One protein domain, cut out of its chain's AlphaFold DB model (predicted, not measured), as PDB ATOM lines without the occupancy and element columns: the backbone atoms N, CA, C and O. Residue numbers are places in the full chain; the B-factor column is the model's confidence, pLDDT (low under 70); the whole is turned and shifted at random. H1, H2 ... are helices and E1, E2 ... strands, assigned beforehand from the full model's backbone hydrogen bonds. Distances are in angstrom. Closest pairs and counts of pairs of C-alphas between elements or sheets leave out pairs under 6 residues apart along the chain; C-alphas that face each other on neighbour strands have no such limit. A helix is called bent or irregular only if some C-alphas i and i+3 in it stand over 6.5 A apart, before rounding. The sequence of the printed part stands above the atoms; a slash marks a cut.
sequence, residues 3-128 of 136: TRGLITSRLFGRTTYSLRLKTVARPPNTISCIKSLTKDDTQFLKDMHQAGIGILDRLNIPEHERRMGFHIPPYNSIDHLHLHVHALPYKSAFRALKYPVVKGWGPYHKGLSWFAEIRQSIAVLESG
ATOM      1  N   THR A   3      37.000  25.528 -14.487       34.00
ATOM      2  CA  THR A   3      35.885  26.400 -14.089       34.00
ATOM      3  C   THR A   3      35.658  26.267 -12.584       34.00
ATOM      4  O   THR A   3      35.288  25.216 -12.057       34.00
ATOM      5  N   ARG A   4      35.939  27.354 -11.862       38.69
ATOM      6  CA  ARG A   4      35.787  27.460 -10.407       38.69
ATOM      7  C   ARG A   4      34.305  27.603 -10.048       38.69
ATOM      8  O   ARG A   4      33.780  28.709 -10.022       38.69
ATOM      9  N   GLY A   5      33.630  26.491  -9.764       37.09
ATOM     10  CA  GLY A   5      32.306  26.499  -9.139       37.09
ATOM     11  C   GLY A   5      32.431  26.435  -7.617       37.09
ATOM     12  O   GLY A   5      32.605  25.354  -7.059       37.09
ATOM     13  N   LEU A   6      32.351  27.577  -6.931       38.84
ATOM     14  CA  LEU A   6      32.274  27.619  -5.470       38.84
ATOM     15  C   LEU A   6      30.804  27.427  -5.063       38.84
ATOM     16  O   LEU A   6      30.011  28.355  -5.179       38.84
ATOM     17  N   ILE A   7      30.412  26.233  -4.608       39.00
ATOM     18  CA  ILE A   7      29.097  26.063  -3.971       39.00
ATOM     19  C   ILE A   7      29.267  26.433  -2.500       39.00
ATOM     20  O   ILE A   7      29.712  25.636  -1.673       39.00
ATOM     21  N   THR A   8      28.942  27.679  -2.174       35.94
ATOM     22  CA  THR A   8      28.914  28.168  -0.798       35.94
ATOM     23  C   THR A   8      27.612  27.738  -0.130       35.94
ATOM     24  O   THR A   8      26.582  28.374  -0.333       35.94
ATOM     25  N   SER A   9      27.627  26.701   0.707       35.12
ATOM     26  CA  SER A   9      26.554  26.518   1.689       35.12
ATOM     27  C   SER A   9      26.920  27.279   2.967       35.12
ATOM     28  O   SER A   9      27.588  26.774   3.870       35.12
ATOM     29  N   ARG A  10      26.499  28.550   3.052       37.00
ATOM     30  CA  ARG A  10      26.493  29.291   4.324       37.00
ATOM     31  C   ARG A  10      25.337  28.774   5.177       37.00
ATOM     32  O   ARG A  10      24.245  29.321   5.143       37.00
ATOM     33  N   LEU A  11      25.579  27.724   5.952       36.16
ATOM     34  CA  LEU A  11      24.717  27.364   7.077       36.16
ATOM     35  C   LEU A  11      25.500  27.633   8.366       36.16
ATOM     36  O   LEU A  11      26.444  26.916   8.694       36.16
ATOM     37  N   PHE A  12      25.144  28.765   8.978       34.97
ATOM     38  CA  PHE A  12      25.497  29.311  10.291       34.97
ATOM     39  C   PHE A  12      26.568  28.559  11.104       34.97
ATOM     40  O   PHE A  12      26.329  27.488  11.654       34.97
ATOM     41  N   GLY A  13      27.734  29.196  11.288       36.31
ATOM     42  CA  GLY A  13      28.475  29.033  12.542       36.31
ATOM     43  C   GLY A  13      29.998  29.081  12.472       36.31
ATOM     44  O   GLY A  13      30.571  29.711  13.348       36.31
ATOM     45  N   ARG A  14      30.642  28.424  11.503       49.19
ATOM     46  CA  ARG A  14      32.030  28.605  11.007       49.19
ATOM     47  C   ARG A  14      32.209  27.598   9.861       49.19
ATOM     48  O   ARG A  14      31.758  26.458   9.954       49.19
ATOM     49  N   THR A  15      32.682  28.102   8.731       51.91
ATOM     50  CA  THR A  15      32.167  27.768   7.399       51.91
ATOM     51  C   THR A  15      32.735  26.471   6.814       51.91
ATOM     52  O   THR A  15      33.943  26.297   6.695       51.91
ATOM     53  N   THR A  16      31.856  25.561   6.391       49.09
ATOM     54  CA  THR A  16      32.229  24.440   5.517       49.09
ATOM     55  C   THR A  16      32.219  24.944   4.078       49.09
ATOM     56  O   THR A  16      31.172  25.376   3.602       49.09
ATOM     57  N   TYR A  17      33.352  24.889   3.378       52.50
ATOM     58  CA  TYR A  17      33.411  25.213   1.953       52.50
ATOM     59  C   TYR A  17      33.519  23.903   1.168       52.50
ATOM     60  O   TYR A  17      34.504  23.177   1.244       52.50
ATOM     61  N   SER A  18      32.479  23.543   0.420       49.34
ATOM     62  CA  SER A  18      32.597  22.415  -0.507       49.34
ATOM     63  C   SER A  18      33.162  22.948  -1.816       49.34
ATOM     64  O   SER A  18      32.477  23.680  -2.537       49.34
ATOM     65  N   LEU A  19      34.426  22.638  -2.108       51.53
ATOM     66  CA  LEU A  19      35.021  23.031  -3.372       51.53
ATOM     67  C   LEU A  19      34.708  21.970  -4.421       51.53
ATOM     68  O   LEU A  19      35.300  20.892  -4.486       51.53
ATOM     69  N   ARG A  20      33.786  22.317  -5.310       52.12
ATOM     70  CA  ARG A  20      33.468  21.493  -6.465       52.12
ATOM     71  C   ARG A  20      34.377  21.883  -7.624       52.12
ATOM     72  O   ARG A  20      34.013  22.701  -8.465       52.12
ATOM     73  N   LEU A  21      35.578  21.312  -7.666       49.00
ATOM     74  CA  LEU A  21      36.432  21.432  -8.847       49.00
ATOM     75  C   LEU A  21      35.871  20.532  -9.948       49.00
ATOM     76  O   LEU A  21      36.043  19.318  -9.920       49.00
ATOM     77  N   LYS A  22      35.171  21.133 -10.914       43.97
ATOM     78  CA  LYS A  22      34.837  20.467 -12.174       43.97
ATOM     79  C   LYS A  22      36.045  20.587 -13.104       43.97
ATOM     80  O   LYS A  22      36.364  21.674 -13.582       43.97
ATOM     81  N   THR A  23      36.730  19.483 -13.369       41.09
ATOM     82  CA  THR A  23      37.693  19.414 -14.473       41.09
ATOM     83  C   THR A  23      36.941  19.427 -15.798       41.09
ATOM     84  O   THR A  23      36.243  18.471 -16.113       41.09
ATOM     85  N   VAL A  24      37.086  20.498 -16.581       40.75
ATOM     86  CA  VAL A  24      36.448  20.656 -17.908       40.75
ATOM     87  C   VAL A  24      37.174  19.868 -19.014       40.75
ATOM     88  O   VAL A  24      36.675  19.758 -20.123       40.75
ATOM     89  N   ALA A  25      38.348  19.296 -18.739       37.66
ATOM     90  CA  ALA A  25      39.269  18.833 -19.779       37.66
ATOM     91  C   ALA A  25      39.272  17.316 -20.071       37.66
ATOM     92  O   ALA A  25      40.191  16.852 -20.739       37.66
ATOM     93  N   ARG A  26      38.299  16.523 -19.594       39.69
ATOM     94  CA  ARG A  26      38.230  15.076 -19.898       39.69
ATOM     95  C   ARG A  26      36.844  14.715 -20.484       39.69
ATOM     96  O   ARG A  26      35.853  15.110 -19.872       39.69
ATOM     97  N   PRO A  27      36.749  13.991 -21.625       37.22
ATOM     98  CA  PRO A  27      35.491  13.400 -22.124       37.22
ATOM     99  C   PRO A  27      34.909  12.397 -21.096       37.22
ATOM    100  O   PRO A  27      35.599  12.120 -20.116       37.22
ATOM    101  N   PRO A  28      33.691  11.833 -21.268       44.09
ATOM    102  CA  PRO A  28      32.748  11.443 -20.197       44.09
ATOM    103  C   PRO A  28      33.154  10.297 -19.246       44.09
ATOM    104  O   PRO A  28      32.336   9.840 -18.456       44.09
ATOM    105  N   ASN A  29      34.423   9.900 -19.209       44.78
ATOM    106  CA  ASN A  29      35.001   9.130 -18.109       44.78
ATOM    107  C   ASN A  29      35.386  10.085 -16.969       44.78
ATOM    108  O   ASN A  29      36.559  10.209 -16.594       44.78
ATOM    109  N   THR A  30      34.393  10.812 -16.449       55.25
ATOM    110  CA  THR A  30      34.532  11.589 -15.220       55.25
ATOM    111  C   THR A  30      35.062  10.662 -14.143       55.25
ATOM    112  O   THR A  30      34.498   9.596 -13.912       55.25
ATOM    113  N   ILE A  31      36.165  11.039 -13.496       59.84
ATOM    114  CA  ILE A  31      36.636  10.326 -12.311       59.84
ATOM    115  C   ILE A  31      35.500  10.415 -11.294       59.84
ATOM    116  O   ILE A  31      35.281  11.452 -10.665       59.84
ATOM    117  N   SER A  32      34.739   9.333 -11.188       63.12
ATOM    118  CA  SER A  32      33.554   9.244 -10.343       63.12
ATOM    119  C   SER A  32      33.927   9.240  -8.869       63.12
ATOM    120  O   SER A  32      33.146   9.651  -8.012       63.12
ATOM    121  N   CYS A  33      35.134   8.763  -8.554       71.75
ATOM    122  CA  CYS A  33      35.510   8.420  -7.201       71.75
ATOM    123  C   CYS A  33      37.026   8.436  -6.988       71.75
ATOM    124  O   CYS A  33      37.797   8.038  -7.853       71.75
ATOM    125  N   ILE A  34      37.454   8.770  -5.770       78.12
ATOM    126  CA  ILE A  34      38.854   8.657  -5.343       78.12
ATOM    127  C   ILE A  34      39.418   7.231  -5.510       78.12
ATOM    128  O   ILE A  34      40.609   7.061  -5.747       78.12
ATOM    129  N   LYS A  35      38.564   6.195  -5.458       79.81
ATOM    130  CA  LYS A  35      38.959   4.789  -5.661       79.81
ATOM    131  C   LYS A  35      39.434   4.487  -7.085       79.81
ATOM    132  O   LYS A  35      40.144   3.502  -7.273       79.81
ATOM    133  N   SER A  36      39.004   5.259  -8.088       80.94
ATOM    134  CA  SER A  36      39.396   5.013  -9.480       80.94
ATOM    135  C   SER A  36      40.733   5.651  -9.848       80.94
ATOM    136  O   SER A  36      41.301   5.244 -10.857       80.94
ATOM    137  N   LEU A  37      41.262   6.555  -9.014       84.62
ATOM    138  CA  LEU A  37      42.540   7.220  -9.254       84.62
ATOM    139  C   LEU A  37      43.725   6.255  -9.247       84.62
ATOM    140  O   LEU A  37      43.748   5.264  -8.504       84.62
ATOM    141  N   THR A  38      44.720   6.593 -10.061       85.75
ATOM    142  CA  THR A  38      46.018   5.914 -10.128       85.75
ATOM    143  C   THR A  38      47.153   6.888  -9.805       85.75
ATOM    144  O   THR A  38      46.936   8.072  -9.536       85.75
ATOM    145  N   LYS A  39      48.394   6.388  -9.824       87.56
ATOM    146  CA  LYS A  39      49.603   7.200  -9.642       87.56
ATOM    147  C   LYS A  39      49.693   8.363 -10.642       87.56
ATOM    148  O   LYS A  39      50.177   9.434 -10.278       87.56
ATOM    149  N   ASP A  40      49.183   8.188 -11.857       86.62
ATOM    150  CA  ASP A  40      49.235   9.209 -12.913       86.62
ATOM    151  C   ASP A  40      48.338  10.417 -12.602       86.62
ATOM    152  O   ASP A  40      48.612  11.538 -13.030       86.62
ATOM    153  N   ASP A  41      47.303  10.226 -11.780       85.69
ATOM    154  CA  ASP A  41      46.403  11.299 -11.355       85.69
ATOM    155  C   ASP A  41      46.928  12.069 -10.119       85.69
ATOM    156  O   ASP A  41      46.260  12.973  -9.608       85.69
ATOM    157  N   THR A  42      48.127  11.753  -9.611       87.12
ATOM    158  CA  THR A  42      48.709  12.441  -8.439       87.12
ATOM    159  C   THR A  42      48.904  13.935  -8.671       87.12
ATOM    160  O   THR A  42      48.623  14.731  -7.773       87.12
ATOM    161  N   GLN A  43      49.326  14.342  -9.874       86.25
ATOM    162  CA  GLN A  43      49.472  15.759 -10.214       86.25
ATOM    163  C   GLN A  43      48.125  16.484 -10.158       86.25
ATOM    164  O   GLN A  43      48.027  17.576  -9.604       86.25
ATOM    165  N   PHE A  44      47.063  15.834 -10.629       84.81
ATOM    166  CA  PHE A  44      45.718  16.383 -10.547       84.81
ATOM    167  C   PHE A  44      45.275  16.600  -9.087       84.81
ATOM    168  O   PHE A  44      44.754  17.665  -8.757       84.81
ATOM    169  N   LEU A  45      45.551  15.652  -8.182       87.81
ATOM    170  CA  LEU A  45      45.282  15.845  -6.750       87.81
ATOM    171  C   LEU A  45      46.099  16.991  -6.142       87.81
ATOM    172  O   LEU A  45      45.568  17.755  -5.335       87.81
ATOM    173  N   LYS A  46      47.369  17.148  -6.531       89.38
ATOM    174  CA  LYS A  46      48.207  18.273  -6.085       89.38
ATOM    175  C   LYS A  46      47.612  19.610  -6.522       89.38
ATOM    176  O   LYS A  46      47.509  20.517  -5.697       89.38
ATOM    177  N   ASP A  47      47.132  19.711  -7.757       87.25
ATOM    178  CA  ASP A  47      46.485  20.925  -8.262       87.25
ATOM    179  C   ASP A  47      45.188  21.234  -7.495       87.25
ATOM    180  O   ASP A  47      44.936  22.383  -7.118       87.25
ATOM    181  N   MET A  48      44.379  20.208  -7.195       85.62
ATOM    182  CA  MET A  48      43.184  20.366  -6.357       85.62
ATOM    183  C   MET A  48      43.540  20.851  -4.947       85.62
ATOM    184  O   MET A  48      42.870  21.739  -4.414       85.62
ATOM    185  N   HIS A  49      44.600  20.298  -4.354       89.88
ATOM    186  CA  HIS A  49      45.091  20.693  -3.038       89.88
ATOM    187  C   HIS A  49      45.525  22.162  -3.018       89.88
ATOM    188  O   HIS A  49      45.081  22.917  -2.154       89.88
ATOM    189  N   GLN A  50      46.313  22.596  -4.008       89.44
ATOM    190  CA  GLN A  50      46.758  23.989  -4.129       89.44
ATOM    191  C   GLN A  50      45.587  24.956  -4.332       89.44
ATOM    192  O   GLN A  50      45.538  26.024  -3.721       89.44
ATOM    193  N   ALA A  51      44.589  24.569  -5.129       86.12
ATOM    194  CA  ALA A  51      43.371  25.360  -5.277       86.12
ATOM    195  C   ALA A  51      42.591  25.489  -3.953       86.12
ATOM    196  O   ALA A  51      42.078  26.569  -3.653       86.12
ATOM    197  N   GLY A  52      42.520  24.417  -3.156       83.62
ATOM    198  CA  GLY A  52      41.918  24.431  -1.821       83.62
ATOM    199  C   GLY A  52      42.668  25.336  -0.839       83.62
ATOM    200  O   GLY A  52      42.037  26.151  -0.162       83.62
ATOM    201  N   ILE A  53      44.004  25.261  -0.824       87.75
ATOM    202  CA  ILE A  53      44.880  26.144  -0.038       87.75
ATOM    203  C   ILE A  53      44.615  27.607  -0.394       87.75
ATOM    204  O   ILE A  53      44.278  28.388   0.489       87.75
ATOM    205  N   GLY A  54      44.646  27.959  -1.684       86.62
ATOM    206  CA  GLY A  54      44.445  29.341  -2.120       86.62
ATOM    207  C   GLY A  54      43.070  29.918  -1.757       86.62
ATOM    208  O   GLY A  54      42.929  31.130  -1.600       86.62
ATOM    209  N   ILE A  55      42.039  29.078  -1.598       83.56
ATOM    210  CA  ILE A  55      40.732  29.515  -1.082       83.56
ATOM    211  C   ILE A  55      40.802  29.789   0.419       83.56
ATOM    212  O   ILE A  55      40.273  30.800   0.871       83.56
ATOM    213  N   LEU A  56      41.447  28.910   1.187       83.31
ATOM    214  CA  LEU A  56      41.580  29.060   2.636       83.31
ATOM    215  C   LEU A  56      42.503  30.222   3.023       83.31
ATOM    216  O   LEU A  56      42.219  30.906   4.004       83.31
ATOM    217  N   ASP A  57      43.537  30.497   2.225       86.44
ATOM    218  CA  ASP A  57      44.413  31.661   2.391       86.44
ATOM    219  C   ASP A  57      43.632  32.969   2.237       86.44
ATOM    220  O   ASP A  57      43.714  33.844   3.091       86.44
ATOM    221  N   ARG A  58      42.778  33.075   1.209       83.06
ATOM    222  CA  ARG A  58      41.895  34.245   1.009       83.06
ATOM    223  C   ARG A  58      40.909  34.464   2.155       83.06
ATOM    224  O   ARG A  58      40.351  35.550   2.283       83.06
ATOM    225  N   LEU A  59      40.658  33.428   2.947       79.94
ATOM    226  CA  LEU A  59      39.775  33.458   4.107       79.94
ATOM    227  C   LEU A  59      40.546  33.614   5.427       79.94
ATOM    228  O   LEU A  59      39.916  33.591   6.482       79.94
ATOM    229  N   ASN A  60      41.873  33.776   5.376       85.19
ATOM    230  CA  ASN A  60      42.765  33.895   6.532       85.19
ATOM    231  C   ASN A  60      42.631  32.737   7.540       85.19
ATOM    232  O   ASN A  60      42.787  32.931   8.744       85.19
ATOM    233  N   ILE A  61      42.325  31.525   7.065       81.06
ATOM    234  CA  ILE A  61      42.241  30.339   7.929       81.06
ATOM    235  C   ILE A  61      43.658  29.806   8.150       81.06
ATOM    236  O   ILE A  61      44.311  29.505   7.158       81.06
ATOM    237  N   PRO A  62      44.171  29.639   9.375       84.31
ATOM    238  CA  PRO A  62      45.530  29.141   9.607       84.31
ATOM    239  C   PRO A  62      45.672  27.656   9.234       84.31
ATOM    240  O   PRO A  62      44.705  26.908   9.325       84.31
ATOM    241  N   GLU A  63      46.867  27.204   8.827       83.12
ATOM    242  CA  GLU A  63      47.085  25.847   8.277       83.12
ATOM    243  C   GLU A  63      46.615  24.713   9.201       83.12
ATOM    244  O   GLU A  63      45.986  23.761   8.739       83.12
ATOM    245  N   HIS A  64      46.844  24.840  10.508       81.88
ATOM    246  CA  HIS A  64      46.442  23.839  11.499       81.88
ATOM    247  C   HIS A  64      44.916  23.715  11.665       81.88
ATOM    248  O   HIS A  64      44.432  22.706  12.179       81.88
ATOM    249  N   GLU A  65      44.147  24.702  11.196       82.56
ATOM    250  CA  GLU A  65      42.684  24.669  11.154       82.56
ATOM    251  C   GLU A  65      42.143  24.205   9.792       82.56
ATOM    252  O   GLU A  65      40.936  24.222   9.560       82.56
ATOM    253  N   ARG A  66      42.998  23.770   8.862       85.06
ATOM    254  CA  ARG A  66      42.575  23.340   7.523       85.06
ATOM    255  C   ARG A  66      42.427  21.829   7.470       85.06
ATOM    256  O   ARG A  66      43.295  21.079   7.912       85.06
ATOM    257  N   ARG A  67      41.347  21.351   6.855       83.88
ATOM    258  CA  ARG A  67      41.181  19.929   6.537       83.88
ATOM    259  C   ARG A  67      40.616  19.761   5.140       83.88
ATOM    260  O   ARG A  67      39.569  20.318   4.830       83.88
ATOM    261  N   MET A  68      41.301  18.982   4.308       88.06
ATOM    262  CA  MET A  68      40.920  18.758   2.916       88.06
ATOM    263  C   MET A  68      40.891  17.270   2.588       88.06
ATOM    264  O   MET A  68      41.773  16.530   3.014       88.06
ATOM    265  N   GLY A  69      39.883  16.808   1.854       88.00
ATOM    266  CA  GLY A  69      39.791  15.388   1.517       88.00
ATOM    267  C   GLY A  69      38.559  14.981   0.720       88.00
ATOM    268  O   GLY A  69      37.765  15.816   0.288       88.00
ATOM    269  N   PHE A  70      38.406  13.676   0.535       85.50
ATOM    270  CA  PHE A  70      37.424  13.052  -0.343       85.50
ATOM    271  C   PHE A  70      36.558  12.059   0.428       85.50
ATOM    272  O   PHE A  70      37.051  11.329   1.292       85.50
ATOM    273  N   HIS A  71      35.273  11.983   0.082       82.06
ATOM    274  CA  HIS A  71      34.435  10.869   0.511       82.06
ATOM    275  C   HIS A  71      34.735   9.612  -0.307       82.06
ATOM    276  O   HIS A  71      34.956   9.671  -1.518       82.06
ATOM    277  N   ILE A  72      34.736   8.470   0.376       74.31
ATOM    278  CA  ILE A  72      34.841   7.151  -0.237       74.31
ATOM    279  C   ILE A  72      33.436   6.524  -0.237       74.31
ATOM    280  O   ILE A  72      32.800   6.504   0.821       74.31
ATOM    281  N   PRO A  73      32.936   6.005  -1.376       64.50
ATOM    282  CA  PRO A  73      31.623   5.372  -1.457       64.50
ATOM    283  C   PRO A  73      31.472   4.213  -0.456       64.50
ATOM    284  O   PRO A  73      32.477   3.589  -0.093       64.50
ATOM    285  N   PRO A  74      30.232   3.912  -0.018       53.88
ATOM    286  CA  PRO A  74      28.976   4.072  -0.773       53.88
ATOM    287  C   PRO A  74      28.294   5.449  -0.690       53.88
ATOM    288  O   PRO A  74      27.371   5.717  -1.450       53.88
ATOM    289  N   TYR A  75      28.747   6.350   0.181       53.28
ATOM    290  CA  TYR A  75      28.105   7.650   0.421       53.28
ATOM    291  C   TYR A  75      28.526   8.747  -0.572       53.28
ATOM    292  O   TYR A  75      28.878   9.857  -0.174       53.28
ATOM    293  N   ASN A  76      28.496   8.451  -1.874       50.28
ATOM    294  CA  ASN A  76      28.716   9.463  -2.905       50.28
ATOM    295  C   ASN A  76      27.397  10.189  -3.174       50.28
ATOM    296  O   ASN A  76      26.470   9.606  -3.721       50.28
ATOM    297  N   SER A  77      27.298  11.472  -2.820       46.09
ATOM    298  CA  SER A  77      26.096  12.252  -3.145       46.09
ATOM    299  C   SER A  77      25.970  12.544  -4.646       46.09
ATOM    300  O   SER A  77      24.882  12.893  -5.090       46.09
ATOM    301  N   ILE A  78      27.067  12.464  -5.418       54.59
ATOM    302  CA  ILE A  78      27.110  12.765  -6.857       54.59
ATOM    303  C   ILE A  78      28.306  12.042  -7.518       54.59
ATOM    304  O   ILE A  78      29.364  11.927  -6.903       54.59
ATOM    305  N   ASP A  79      28.166  11.642  -8.786       62.91
ATOM    306  CA  ASP A  79      29.131  10.860  -9.584       62.91
ATOM    307  C   ASP A  79      30.336  11.660 -10.141       62.91
ATOM    308  O   ASP A  79      30.712  11.560 -11.305       62.91
ATOM    309  N   HIS A  80      30.930  12.537  -9.330       69.62
ATOM    310  CA  HIS A  80      32.167  13.238  -9.698       69.62
ATOM    311  C   HIS A  80      33.045  13.465  -8.468       69.62
ATOM    312  O   HIS A  80      32.552  13.777  -7.375       69.62
ATOM    313  N   LEU A  81      34.359  13.360  -8.668       75.25
ATOM    314  CA  LEU A  81      35.351  13.667  -7.648       75.25
ATOM    315  C   LEU A  81      35.199  15.122  -7.177       75.25
ATOM    316  O   LEU A  81      35.266  16.061  -7.970       75.25
ATOM    317  N   HIS A  82      35.007  15.314  -5.874       78.25
ATOM    318  CA  HIS A  82      34.893  16.628  -5.250       78.25
ATOM    319  C   HIS A  82      35.827  16.714  -4.044       78.25
ATOM    320  O   HIS A  82      35.901  15.786  -3.239       78.25
ATOM    321  N   LEU A  83      36.532  17.838  -3.915       83.31
ATOM    322  CA  LEU A  83      37.400  18.094  -2.774       83.31
ATOM    323  C   LEU A  83      36.609  18.828  -1.690       83.31
ATOM    324  O   LEU A  83      36.175  19.967  -1.865       83.31
ATOM    325  N   HIS A  84      36.455  18.199  -0.534       83.19
ATOM    326  CA  HIS A  84      35.969  18.884   0.654       83.19
ATOM    327  C   HIS A  84      37.065  19.778   1.219       83.19
ATOM    328  O   HIS A  84      38.186  19.310   1.395       83.19
ATOM    329  N   VAL A  85      36.744  21.039   1.523       82.44
ATOM    330  CA  VAL A  85      37.686  22.023   2.071       82.44
ATOM    331  C   VAL A  85      37.089  22.632   3.342       82.44
ATOM    332  O   VAL A  85      36.177  23.454   3.325       82.44
ATOM    333  N   HIS A  86      37.562  22.184   4.495       81.25
ATOM    334  CA  HIS A  86      36.996  22.538   5.790       81.25
ATOM    335  C   HIS A  86      37.926  23.465   6.566       81.25
ATOM    336  O   HIS A  86      39.132  23.231   6.632       81.25
ATOM    337  N   ALA A  87      37.322  24.473   7.195       77.50
ATOM    338  CA  ALA A  87      37.919  25.226   8.285       77.50
ATOM    339  C   ALA A  87      37.435  24.636   9.621       77.50
ATOM    340  O   ALA A  87      36.238  24.404   9.818       77.50
ATOM    341  N   LEU A  88      38.377  24.348  10.507       77.69
ATOM    342  CA  LEU A  88      38.193  23.819  11.852       77.69
ATOM    343  C   LEU A  88      38.222  24.969  12.879       77.69
ATOM    344  O   LEU A  88      38.608  26.081  12.529       77.69
ATOM    345  N   PRO A  89      37.802  24.738  14.137       69.75
ATOM    346  CA  PRO A  89      37.153  23.533  14.661       69.75
ATOM    347  C   PRO A  89      35.713  23.364  14.157       69.75
ATOM    348  O   PRO A  89      35.003  24.330  13.869       69.75
ATOM    349  N   TYR A  90      35.241  22.116  14.092       64.69
ATOM    350  CA  TYR A  90      33.823  21.860  13.854       64.69
ATOM    351  C   TYR A  90      33.018  22.265  15.091       64.69
ATOM    352  O   TYR A  90      33.236  21.731  16.173       64.69
ATOM    353  N   LYS A  91      32.027  23.146  14.929       60.59
ATOM    354  CA  LYS A  91      31.115  23.503  16.032       60.59
ATOM    355  C   LYS A  91      30.232  22.347  16.513       60.59
ATOM    356  O   LYS A  91      29.705  22.403  17.613       60.59
ATOM    357  N   SER A  92      30.039  21.323  15.684       64.56
ATOM    358  CA  SER A  92      29.191  20.172  15.994       64.56
ATOM    359  C   SER A  92      30.030  18.900  16.068       64.56
ATOM    360  O   SER A  92      30.715  18.553  15.102       64.56
ATOM    361  N   ALA A  93      29.916  18.170  17.180       64.94
ATOM    362  CA  ALA A  93      30.543  16.859  17.359       64.94
ATOM    363  C   ALA A  93      30.072  15.841  16.301       64.94
ATOM    364  O   ALA A  93      30.868  15.052  15.798       64.94
ATOM    365  N   PHE A  94      28.811  15.927  15.864       64.94
ATOM    366  CA  PHE A  94      28.272  15.084  14.792       64.94
ATOM    367  C   PHE A  94      28.965  15.342  13.442       64.94
ATOM    368  O   PHE A  94      29.231  14.416  12.677       64.94
ATOM    369  N   ARG A  95      29.337  16.600  13.158       63.06
ATOM    370  CA  ARG A  95      30.159  16.929  11.981       63.06
ATOM    371  C   ARG A  95      31.573  16.374  12.109       63.06
ATOM    372  O   ARG A  95      32.081  15.846  11.127       63.06
ATOM    373  N   ALA A  96      32.189  16.455  13.288       64.25
ATOM    374  CA  ALA A  96      33.508  15.863  13.511       64.25
ATOM    375  C   ALA A  96      33.500  14.350  13.244       64.25
ATOM    376  O   ALA A  96      34.391  13.848  12.558       64.25
ATOM    377  N   LEU A  97      32.445  13.655  13.685       68.19
ATOM    378  CA  LEU A  97      32.253  12.231  13.424       68.19
ATOM    379  C   LEU A  97      32.048  11.923  11.934       68.19
ATOM    380  O   LEU A  97      32.545  10.913  11.458       68.19
ATOM    381  N   LYS A  98      31.365  12.795  11.177       64.19
ATOM    382  CA  LYS A  98      31.110  12.604   9.736       64.19
ATOM    383  C   LYS A  98      32.377  12.665   8.869       64.19
ATOM    384  O   LYS A  98      32.391  12.078   7.787       64.19
ATOM    385  N   TYR A  99      33.436  13.336   9.326       65.19
ATOM    386  CA  TYR A  99      34.685  13.525   8.572       65.19
ATOM    387  C   TYR A  99      35.921  13.025   9.347       65.19
ATOM    388  O   TYR A  99      36.819  13.825   9.661       65.19
ATOM    389  N   PRO A 100      35.992  11.717   9.668       71.06
ATOM    390  CA  PRO A 100      37.093  11.168  10.441       71.06
ATOM    391  C   PRO A 100      38.336  11.033   9.552       71.06
ATOM    392  O   PRO A 100      38.333  10.306   8.560       71.06
ATOM    393  N   VAL A 101      39.414  11.727   9.917       74.81
ATOM    394  CA  VAL A 101      40.743  11.517   9.322       74.81
ATOM    395  C   VAL A 101      41.504  10.577  10.240       74.81
ATOM    396  O   VAL A 101      41.873  10.965  11.348       74.81
ATOM    397  N   VAL A 102      41.710   9.345   9.781       76.25
ATOM    398  CA  VAL A 102      42.394   8.296  10.538       76.25
ATOM    399  C   VAL A 102      43.776   8.093   9.928       76.25
ATOM    400  O   VAL A 102      43.906   7.769   8.742       76.25
ATOM    401  N   LYS A 103      44.820   8.324  10.730       76.44
ATOM    402  CA  LYS A 103      46.203   8.060  10.320       76.44
ATOM    403  C   LYS A 103      46.377   6.560  10.084       76.44
ATOM    404  O   LYS A 103      45.820   5.753  10.826       76.44
ATOM    405  N   GLY A 104      47.103   6.201   9.030       69.75
ATOM    406  CA  GLY A 104      47.524   4.817   8.848       69.75
ATOM    407  C   GLY A 104      48.538   4.404   9.914       69.75
ATOM    408  O   GLY A 104      49.035   5.232  10.678       69.75
ATOM    409  N   TRP A 105      48.809   3.105   9.978       71.06
ATOM    410  CA  TRP A 105      49.786   2.519  10.890       71.06
ATOM    411  C   TRP A 105      50.827   1.728  10.094       71.06
ATOM    412  O   TRP A 105      50.494   1.149   9.064       71.06
ATOM    413  N   GLY A 106      52.081   1.695  10.550       78.94
ATOM    414  CA  GLY A 106      53.168   1.002   9.848       78.94
ATOM    415  C   GLY A 106      53.405   1.565   8.432       78.94
ATOM    416  O   GLY A 106      53.620   2.768   8.306       78.94
ATOM    417  N   PRO A 107      53.360   0.738   7.364       73.38
ATOM    418  CA  PRO A 107      53.595   1.184   5.984       73.38
ATOM    419  C   PRO A 107      52.385   1.890   5.345       73.38
ATOM    420  O   PRO A 107      52.444   2.282   4.184       73.38
ATOM    421  N   TYR A 108      51.260   1.990   6.060       72.38
ATOM    422  CA  TYR A 108      50.016   2.553   5.546       72.38
ATOM    423  C   TYR A 108      49.944   4.054   5.826       72.38
ATOM    424  O   TYR A 108      50.148   4.499   6.957       72.38
ATOM    425  N   HIS A 109      49.585   4.844   4.816       74.38
ATOM    426  CA  HIS A 109      49.429   6.292   4.954       74.38
ATOM    427  C   HIS A 109      48.031   6.671   5.468       74.38
ATOM    428  O   HIS A 109      47.857   7.726   6.090       74.38
ATOM    429  N   LYS A 110      47.038   5.796   5.273       82.19
ATOM    430  CA  LYS A 110      45.646   5.963   5.702       82.19
ATOM    431  C   LYS A 110      45.167   4.771   6.533       82.19
ATOM    432  O   LYS A 110      45.520   3.634   6.245       82.19
ATOM    433  N   GLY A 111      44.354   5.025   7.561       76.12
ATOM    434  CA  GLY A 111      43.678   3.994   8.357       76.12
ATOM    435  C   GLY A 111      42.249   3.694   7.884       76.12
ATOM    436  O   GLY A 111      41.820   4.137   6.814       76.12
ATOM    437  N   LEU A 112      41.484   2.955   8.693       78.88
ATOM    438  CA  LEU A 112      40.086   2.629   8.398       78.88
ATOM    439  C   LEU A 112      39.201   3.882   8.517       78.88
ATOM    440  O   LEU A 112      38.913   4.347   9.617       78.88
ATOM    441  N   SER A 113      38.772   4.443   7.386       81.44
ATOM    442  CA  SER A 113      37.881   5.614   7.349       81.44
ATOM    443  C   SER A 113      37.176   5.749   5.999       81.44
ATOM    444  O   SER A 113      37.736   5.405   4.958       81.44
ATOM    445  N   TRP A 114      35.966   6.315   6.001       78.56
ATOM    446  CA  TRP A 114      35.213   6.673   4.786       78.56
ATOM    447  C   TRP A 114      35.553   8.073   4.243       78.56
ATOM    448  O   TRP A 114      34.956   8.533   3.269       78.56
ATOM    449  N   PHE A 115      36.492   8.772   4.884       84.06
ATOM    450  CA  PHE A 115      37.020  10.058   4.445       84.06
ATOM    451  C   PHE A 115      38.537   9.943   4.278       84.06
ATOM    452  O   PHE A 115      39.242   9.586   5.224       84.06
ATOM    453  N   ALA A 116      39.031  10.204   3.069       86.56
ATOM    454  CA  ALA A 116      40.454  10.207   2.756       86.56
ATOM    455  C   ALA A 116      40.970  11.643   2.721       86.56
ATOM    456  O   ALA A 116      40.502  12.445   1.916       86.56
ATOM    457  N   GLU A 117      41.924  11.975   3.587       89.94
ATOM    458  CA  GLU A 117      42.593  13.276   3.542       89.94
ATOM    459  C   GLU A 117      43.468  13.371   2.278       89.94
ATOM    460  O   GLU A 117      44.028  12.372   1.826       89.94
ATOM    461  N   ILE A 118      43.540  14.555   1.661       89.19
ATOM    462  CA  ILE A 118      44.155  14.724   0.338       89.19
ATOM    463  C   ILE A 118      45.653  14.402   0.318       89.19
ATOM    464  O   ILE A 118      46.113  13.764  -0.628       89.19
ATOM    465  N   ARG A 119      46.418  14.768   1.354       89.62
ATOM    466  CA  ARG A 119      47.841  14.410   1.455       89.62
ATOM    467  C   ARG A 119      48.017  12.907   1.670       89.62
ATOM    468  O   ARG A 119      48.890  12.320   1.037       89.62
ATOM    469  N   GLN A 120      47.160  12.266   2.473       88.62
ATOM    470  CA  GLN A 120      47.125  10.802   2.584       88.62
ATOM    471  C   GLN A 120      46.850  10.161   1.220       88.62
ATOM    472  O   GLN A 120      47.563   9.246   0.826       88.62
ATOM    473  N   SER A 121      45.857  10.650   0.470       88.88
ATOM    474  CA  SER A 121      45.543  10.138  -0.869       88.88
ATOM    475  C   SER A 121      46.713  10.270  -1.839       88.88
ATOM    476  O   SER A 121      47.003   9.316  -2.553       88.88
ATOM    477  N   ILE A 122      47.408  11.411  -1.841       89.81
ATOM    478  CA  ILE A 122      48.596  11.619  -2.680       89.81
ATOM    479  C   ILE A 122      49.683  10.598  -2.322       89.81
ATOM    480  O   ILE A 122      50.158   9.905  -3.216       89.81
ATOM    481  N   ALA A 123      50.007  10.432  -1.036       89.19
ATOM    482  CA  ALA A 123      51.027   9.477  -0.594       89.19
ATOM    483  C   ALA A 123      50.671   8.018  -0.949       89.19
ATOM    484  O   ALA A 123      51.513   7.258  -1.431       89.19
ATOM    485  N   VAL A 124      49.400   7.628  -0.784       87.50
ATOM    486  CA  VAL A 124      48.907   6.298  -1.184       87.50
ATOM    487  C   VAL A 124      49.105   6.068  -2.685       87.50
ATOM    488  O   VAL A 124      49.619   5.025  -3.076       87.50
ATOM    489  N   LEU A 125      48.752   7.036  -3.533       89.62
ATOM    490  CA  LEU A 125      48.905   6.898  -4.984       89.62
ATOM    491  C   LEU A 125      50.379   6.937  -5.428       89.62
ATOM    492  O   LEU A 125      50.771   6.178  -6.313       89.62
ATOM    493  N   GLU A 126      51.217   7.769  -4.804       90.12
ATOM    494  CA  GLU A 126      52.658   7.850  -5.097       90.12
ATOM    495  C   GLU A 126      53.396   6.548  -4.755       90.12
ATOM    496  O   GLU A 126      54.285   6.138  -5.508       90.12
ATOM    497  N   SER A 127      52.961   5.844  -3.700       86.44
ATOM    498  CA  SER A 127      53.437   4.494  -3.352       86.44
ATOM    499  C   SER A 127      52.915   3.385  -4.283       86.44
ATOM    500  O   SER A 127      53.216   2.210  -4.081       86.44
ATOM    501  N   GLY A 128      52.143   3.735  -5.321       85.00
ATOM    502  CA  GLY A 128      51.583   2.792  -6.294       85.00
ATOM    503  C   GLY A 128      50.360   2.025  -5.789       85.00
ATOM    504  O   GLY A 128      49.906   1.087  -6.444       85.00
TER     505      GLY A 128
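Overview. This is residues 3 to 128 of the 136 residues of an uncharacterized protein of Coprinopsis cinerea (strain Okayama-7 / 130 / ATCC MYA-4618 / FGSC 9003) (UniProt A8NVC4). A strongly twisted sheet of five strands is covered on one face by the long helix H1, with the shorter H3 on the same face, making two layers; the small helix H2 is off the sheet. The printed part has 126 residues, with three named helices and five named strands in the order E1 E2 H1 E3 E4 H2 E5 H3; the antiparallel sheet runs E1, E2, E4, E3, E5. The class is mixed, helices and strands, with under half of the residues in named elements. The whole is compact, with a radius of gyration of the C-alphas of 14.4 A and spans of 38 by 38 by 27 A.

Arrangement. E1, residues 3 to 7, forms a hairpin with E2, residues 16 to 23; C-alphas 6 and 19 face each other at 5.7 A, with no N and O pair within hydrogen-bond range. H1, residues 39 to 58, is on the sheet at a height of 7.3 A; its C-alpha 52 is 6.2 A from C-alpha 85 of E4, residues 83 to 87, their closest pair. E2 and E4 are neighbours, with N 85 and O 17 3.1 A apart. E3, residues 66 to 71, forms a hairpin with E4, with N 84 and O 69 2.8 A apart. E2, H1, E3 is a split strand-helix-strand unit, two strands running the same way with E4 between them, its crossover right-handed; E4, H2, residues 93 to 98, and E5, residues 115 to 117, form another, also right-handed, with E3 between. N 70 of E3 and O 116 of E5 are 2.8 A apart. H3, residues 118 to 126, touches H1, C-alphas 39 and 125 being closest at 4.7 A, at a shallow tilt of 19 degrees, opposite ways. Every O i to N i+4 pair is within hydrogen-bond range in H2 and H3, and 14 of 16 in H1, which is irregular: C-alphas 40 and 43 are 7.1 A apart.

Along the chain. E1 begins at C-alpha 3 (35.885, 26.400, -14.089). E2 is 21.3 A long, H1 30.1 A and E3 16.5 A. H3 ends at C-alpha 126 (52.658, 7.850, -5.097).

Size, cuts and confidence. The C-alphas of Phe 12 and Gly 128, the two farthest apart, are 40.7 A apart. The printed part has no cut; the links E2 to H1, E3 to E4 and H2 to E5 are long. The mean pLDDT of the printed part is 70.4, and residues 3 to 32, 73 to 80, 89 to 99 and 104 are under 70.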